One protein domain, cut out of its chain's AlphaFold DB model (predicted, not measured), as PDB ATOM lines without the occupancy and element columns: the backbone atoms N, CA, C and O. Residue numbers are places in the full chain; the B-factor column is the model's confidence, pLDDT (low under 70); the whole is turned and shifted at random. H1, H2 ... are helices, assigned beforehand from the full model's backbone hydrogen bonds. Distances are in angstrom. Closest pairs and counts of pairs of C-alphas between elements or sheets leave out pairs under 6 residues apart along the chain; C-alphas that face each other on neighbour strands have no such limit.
ATOM      1  N   LEU A 170     -33.857  10.556  28.585       64.56
ATOM      2  CA  LEU A 170     -35.177  10.362  29.169       64.56
ATOM      3  C   LEU A 170     -35.093  10.581  30.690       64.56
ATOM      4  O   LEU A 170     -34.135  10.119  31.323       64.56
ATOM      5  N   PRO A 171     -36.072  11.271  31.298       66.25
ATOM      6  CA  PRO A 171     -36.109  11.444  32.743       66.25
ATOM      7  C   PRO A 171     -36.220  10.087  33.443       66.25
ATOM      8  O   PRO A 171     -36.825   9.143  32.933       66.25
ATOM      9  N   THR A 172     -35.632   9.996  34.634       63.75
ATOM     10  CA  THR A 172     -35.662   8.776  35.440       63.75
ATOM     11  C   THR A 172     -37.110   8.453  35.825       63.75
ATOM     12  O   THR A 172     -37.784   9.335  36.368       63.75
ATOM     13  N   PRO A 173     -37.604   7.229  35.561       63.06
ATOM     14  CA  PRO A 173     -38.958   6.857  35.943       63.06
ATOM     15  C   PRO A 173     -39.099   6.882  37.469       63.06
ATOM     16  O   PRO A 173     -38.233   6.396  38.200       63.06
ATOM     17  N   LEU A 174     -40.181   7.484  37.959       67.56
ATOM     18  CA  LEU A 174     -40.510   7.532  39.387       67.56
ATOM     19  C   LEU A 174     -41.313   6.283  39.767       67.56
ATOM     20  O   LEU A 174     -42.141   5.822  38.989       67.56
ATOM     21  N   ALA A 175     -41.124   5.766  40.988       59.84
ATOM     22  CA  ALA A 175     -41.855   4.586  41.484       59.84
ATOM     23  C   ALA A 175     -43.389   4.741  41.389       59.84
ATOM     24  O   ALA A 175     -44.114   3.768  41.199       59.84
ATOM     25  N   THR A 176     -43.870   5.980  41.465       65.12
ATOM     26  CA  THR A 176     -45.238   6.374  41.124       65.12
ATOM     27  C   THR A 176     -45.194   7.441  40.043       65.12
ATOM     28  O   THR A 176     -45.019   8.629  40.332       65.12
ATOM     29  N   GLU A 177     -45.353   7.021  38.793       67.94
ATOM     30  CA  GLU A 177     -45.585   7.936  37.682       67.94
ATOM     31  C   GLU A 177     -47.052   8.346  37.625       67.94
ATOM     32  O   GLU A 177     -47.954   7.523  37.487       67.94
ATOM     33  N   ILE A 178     -47.285   9.651  37.717       70.25
ATOM     34  CA  ILE A 178     -48.596  10.248  37.495       70.25
ATOM     35  C   ILE A 178     -48.479  11.083  36.227       70.25
ATOM     36  O   ILE A 178     -47.630  11.970  36.138       70.25
ATOM     37  N   HIS A 179     -49.339  10.802  35.255       73.62
ATOM     38  CA  HIS A 179     -49.425  11.573  34.025       73.62
ATOM     39  C   HIS A 179     -50.289  12.830  34.233       73.62
ATOM     40  O   HIS A 179     -51.428  12.741  34.697       73.62
ATOM     41  N   HIS A 180     -49.753  14.001  33.881       77.69
ATOM     42  CA  HIS A 180     -50.352  15.327  34.060       77.69
ATOM     43  C   HIS A 180     -50.621  16.022  32.706       77.69
ATOM     44  O   HIS A 180     -50.018  17.062  32.408       77.69
ATOM     45  N   PRO A 181     -51.569  15.520  31.896       74.19
ATOM     46  CA  PRO A 181     -51.811  15.990  30.525       74.19
ATOM     47  C   PRO A 181     -52.188  17.477  30.451       74.19
ATOM     48  O   PRO A 181     -51.709  18.216  29.596       74.19
ATOM     49  N   GLU A 182     -52.995  17.968  31.396       77.06
ATOM     50  CA  GLU A 182     -53.417  19.376  31.445       77.06
ATOM     51  C   GLU A 182     -52.238  20.336  31.656       77.06
ATOM     52  O   GLU A 182     -52.231  21.469  31.165       77.06
ATOM     53  N   ARG A 183     -51.223  19.888  32.403       78.88
ATOM     54  CA  ARG A 183     -50.014  20.667  32.672       78.88
ATOM     55  C   ARG A 183     -49.138  20.711  31.425       78.88
ATOM     56  O   ARG A 183     -48.703  21.794  31.047       78.88
ATOM     57  N   VAL A 184     -48.953  19.575  30.752       77.62
ATOM     58  CA  VAL A 184     -48.219  19.493  29.480       77.62
ATOM     59  C   VAL A 184     -48.887  20.355  28.404       77.62
ATOM     60  O   VAL A 184     -48.207  21.138  27.745       77.62
ATOM     61  N   HIS A 185     -50.218  20.313  28.283       77.81
ATOM     62  CA  HIS A 185     -50.963  21.159  27.345       77.81
ATOM     63  C   HIS A 185     -50.765  22.656  27.599       77.81
ATOM     64  O   HIS A 185     -50.533  23.405  26.651       77.81
ATOM     65  N   LYS A 186     -50.803  23.101  28.863       80.06
ATOM     66  CA  LYS A 186     -50.502  24.500  29.219       80.06
ATOM     67  C   LYS A 186     -49.075  24.891  28.831       80.06
ATOM     68  O   LYS A 186     -48.868  26.004  28.358       80.06
ATOM     69  N   TRP A 187     -48.112  23.984  29.002       78.38
ATOM     70  CA  TRP A 187     -46.725  24.196  28.570       78.38
ATOM     71  C   TRP A 187     -46.604  24.300  27.042       78.38
ATOM     72  O   TRP A 187     -45.939  25.209  26.555       78.38
ATOM     73  N   LYS A 188     -47.302  23.443  26.283       74.81
ATOM     74  CA  LYS A 188     -47.356  23.511  24.810       74.81
ATOM     75  C   LYS A 188     -48.000  24.816  24.315       74.81
ATOM     76  O   LYS A 188     -47.456  25.463  23.429       74.81
ATOM     77  N   GLN A 189     -49.121  25.240  24.909       76.12
ATOM     78  CA  GLN A 189     -49.814  26.491  24.546       76.12
ATOM     79  C   GLN A 189     -48.973  27.742  24.815       76.12
ATOM     80  O   GLN A 189     -49.051  28.717  24.071       76.12
ATOM     81  N   ALA A 190     -48.138  27.710  25.853       75.19
ATOM     82  CA  ALA A 190     -47.207  28.787  26.160       75.19
ATOM     83  C   ALA A 190     -46.011  28.869  25.185       75.19
ATOM     84  O   ALA A 190     -45.119  29.676  25.418       75.19
ATOM     85  N   HIS A 191     -45.978  28.046  24.123       67.38
ATOM     86  CA  HIS A 191     -44.881  27.952  23.147       67.38
ATOM     87  C   HIS A 191     -43.510  27.762  23.814       67.38
ATOM     88  O   HIS A 191     -42.484  28.257  23.347       67.38
ATOM     89  N   ALA A 192     -43.495  27.037  24.933       65.19
ATOM     90  CA  ALA A 192     -42.276  26.713  25.643       65.19
ATOM     91  C   ALA A 192     -41.336  25.892  24.737       65.19
ATOM     92  O   ALA A 192     -41.754  24.844  24.243       65.19
ATOM     93  N   PRO A 193     -40.058  26.284  24.568       64.12
ATOM     94  CA  PRO A 193     -39.104  25.522  23.758       64.12
ATOM     95  C   PRO A 193     -38.729  24.182  24.409       64.12
ATOM     96  O   PRO A 193     -38.264  23.262  23.744       64.12
ATOM     97  N   SER A 194     -38.925  24.060  25.724       65.00
ATOM     98  CA  SER A 194     -38.695  22.827  26.467       65.00
ATOM     99  C   SER A 194     -39.592  22.736  27.698       65.00
ATOM    100  O   SER A 194     -40.020  23.740  28.278       65.00
ATOM    101  N   LEU A 195     -39.791  21.506  28.156       64.31
ATOM    102  CA  LEU A 195     -40.489  21.154  29.395       64.31
ATOM    103  C   LEU A 195     -39.785  21.723  30.653       64.31
ATOM    104  O   LEU A 195     -40.350  21.786  31.743       64.31
ATOM    105  N   HIS A 196     -38.542  22.185  30.497       61.66
ATOM    106  CA  HIS A 196     -37.723  22.775  31.554       61.66
ATOM    107  C   HIS A 196     -37.789  24.303  31.619       61.66
ATOM    108  O   HIS A 196     -37.252  24.883  32.564       61.66
ATOM    109  N   SER A 197     -38.453  24.950  30.658       64.31
ATOM    110  CA  SER A 197     -38.701  26.391  30.700       64.31
ATOM    111  C   SER A 197     -39.527  26.775  31.935       64.31
ATOM    112  O   SER A 197     -40.478  26.087  32.326       64.31
ATOM    113  N   GLN A 198     -39.129  27.869  32.585       62.34
ATOM    114  CA  GLN A 198     -39.846  28.396  33.738       62.34
ATOM    115  C   GLN A 198     -41.110  29.115  33.265       62.34
ATOM    116  O   GLN A 198     -41.040  30.096  32.531       62.34
ATOM    117  N   LEU A 199     -42.268  28.634  33.716       61.66
ATOM    118  CA  LEU A 199     -43.539  29.347  33.617       61.66
ATOM    119  C   LEU A 199     -43.886  29.904  34.997       61.66
ATOM    120  O   LEU A 199     -43.974  29.139  35.962       61.66
ATOM    121  N   ASN A 200     -44.086  31.223  35.079       55.53
ATOM    122  CA  ASN A 200     -44.308  31.966  36.323       55.53
ATOM    123  C   ASN A 200     -45.247  31.229  37.299       55.53
ATOM    124  O   ASN A 200     -46.437  31.047  37.031       55.53
ATOM    125  N   GLY A 201     -44.681  30.789  38.431       58.44
ATOM    126  CA  GLY A 201     -45.397  30.246  39.591       58.44
ATOM    127  C   GLY A 201     -46.036  28.859  39.438       58.44
ATOM    128  O   GLY A 201     -46.636  28.369  40.394       58.44
ATOM    129  N   LYS A 202     -45.935  28.191  38.279       64.12
ATOM    130  CA  LYS A 202     -46.593  26.890  38.050       64.12
ATOM    131  C   LYS A 202     -45.631  25.722  38.263       64.12
ATOM    132  O   LYS A 202     -44.497  25.734  37.792       64.12
ATOM    133  N   LYS A 203     -46.104  24.665  38.939       65.44
ATOM    134  CA  LYS A 203     -45.366  23.394  39.051       65.44
ATOM    135  C   LYS A 203     -45.114  22.841  37.648       65.44
ATOM    136  O   LYS A 203     -46.068  22.697  36.887       65.44
ATOM    137  N   LYS A 204     -43.854  22.529  37.333       69.31
ATOM    138  CA  LYS A 204     -43.442  21.932  36.053       69.31
ATOM    139  C   LYS A 204     -43.905  20.473  35.924       69.31
ATOM    140  O   LYS A 204     -44.044  19.799  36.950       69.31
ATOM    141  N   PRO A 205     -44.169  19.974  34.704       70.50
ATOM    142  CA  PRO A 205     -44.276  18.540  34.480       70.50
ATOM    143  C   PRO A 205     -42.907  17.888  34.733       70.50
ATOM    144  O   PRO A 205     -41.858  18.503  34.525       70.50
ATOM    145  N   ASN A 206     -42.907  16.692  35.308       72.31
ATOM    146  CA  ASN A 206     -41.691  16.073  35.847       72.31
ATOM    147  C   ASN A 206     -41.665  14.544  35.741       72.31
ATOM    148  O   ASN A 206     -40.621  13.961  36.023       72.31
ATOM    149  N   GLY A 207     -42.767  13.904  35.345       74.88
ATOM    150  CA  GLY A 207     -42.788  12.468  35.066       74.88
ATOM    151  C   GLY A 207     -42.253  12.138  33.670       74.88
ATOM    152  O   GLY A 207     -42.298  12.973  32.763       74.88
ATOM    153  N   LEU A 208     -41.807  10.895  33.477       77.25
ATOM    154  CA  LEU A 208     -41.456  10.371  32.154       77.25
ATOM    155  C   LEU A 208     -42.639  10.418  31.196       77.25
ATOM    156  O   LEU A 208     -42.490  10.857  30.060       77.25
ATOM    157  N   SER A 209     -43.830  10.051  31.665       75.94
ATOM    158  CA  SER A 209     -45.041  10.112  30.848       75.94
ATOM    159  C   SER A 209     -45.361  11.548  30.393       75.94
ATOM    160  O   SER A 209     -45.803  11.748  29.265       75.94
ATOM    161  N   ASP A 210     -45.075  12.565  31.217       78.12
ATOM    162  CA  ASP A 210     -45.241  13.976  30.832       78.12
ATOM    163  C   ASP A 210     -44.201  14.420  29.794       78.12
ATOM    164  O   ASP A 210     -44.514  15.196  28.890       78.12
ATOM    165  N   PHE A 211     -42.963  13.928  29.920       76.62
ATOM    166  CA  PHE A 211     -41.892  14.158  28.951       76.62
ATOM    167  C   PHE A 211     -42.237  13.561  27.589       76.62
ATOM    168  O   PHE A 211     -42.185  14.256  26.575       76.62
ATOM    169  N   LEU A 212     -42.658  12.297  27.573       76.44
ATOM    170  CA  LEU A 212     -43.069  11.614  26.353       76.44
ATOM    171  C   LEU A 212     -44.280  12.302  25.707       76.44
ATOM    172  O   LEU A 212     -44.303  12.447  24.488       76.44
ATOM    173  N   ASP A 213     -45.253  12.781  26.488       77.12
ATOM    174  CA  ASP A 213     -46.370  13.573  25.956       77.12
ATOM    175  C   ASP A 213     -45.874  14.895  25.347       77.12
ATOM    176  O   ASP A 213     -46.208  15.209  24.202       77.12
ATOM    177  N   PHE A 214     -45.019  15.655  26.044       74.31
ATOM    178  CA  PHE A 214     -44.516  16.940  25.546       74.31
ATOM    179  C   PHE A 214     -43.861  16.828  24.164       74.31
ATOM    180  O   PHE A 214     -44.179  17.625  23.283       74.31
TER     181      PHE A 214
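This is residues 170 to 214 of the 348 residues of an uncharacterized protein of Bacteroides nordii CL02T12C05 (UniProt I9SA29). Little regular structure is here: two short helices, H1 then H2, touch and run the same way, and a long loop, residues 190 to 207, swings out from the end of H1 and folds back to the start of H2. Another loop, residues 170 to 180, leads into H1. The printed part has 45 residues, of which the named elements hold only 16; those 16 are in helices, the class is all helix, and there is no named strand. The whole is compact, radius of gyration of the C-alphas 10.1 A, with an elongated outline spanning 28 by 18 by 15 A.

Start at C-alpha 170, (-35.177, 10.362, 29.169). Find H1, residues 181 to 189, from C-alpha 181 at (-51.811, 15.990, 30.525), 12.2 A long. H2, residues 208 to 214, runs 9.8 A to C-alpha 214 at (-44.516, 16.940, 25.546).

Look at the C-alphas of Val 184 and Phe 214, the closest of H1 and H2, 6.0 A apart. The tilt is 37 degrees, only just steep. In H1 and H2 every O i to N i+4 pair is within hydrogen-bond range.

The C-alphas farthest apart, of Ala 175 and His 191, are 29.9 A apart. The printed part has no cut; the 18-residue link is long. Residues 170 to 177 and 191 to 204 have pLDDT under 70.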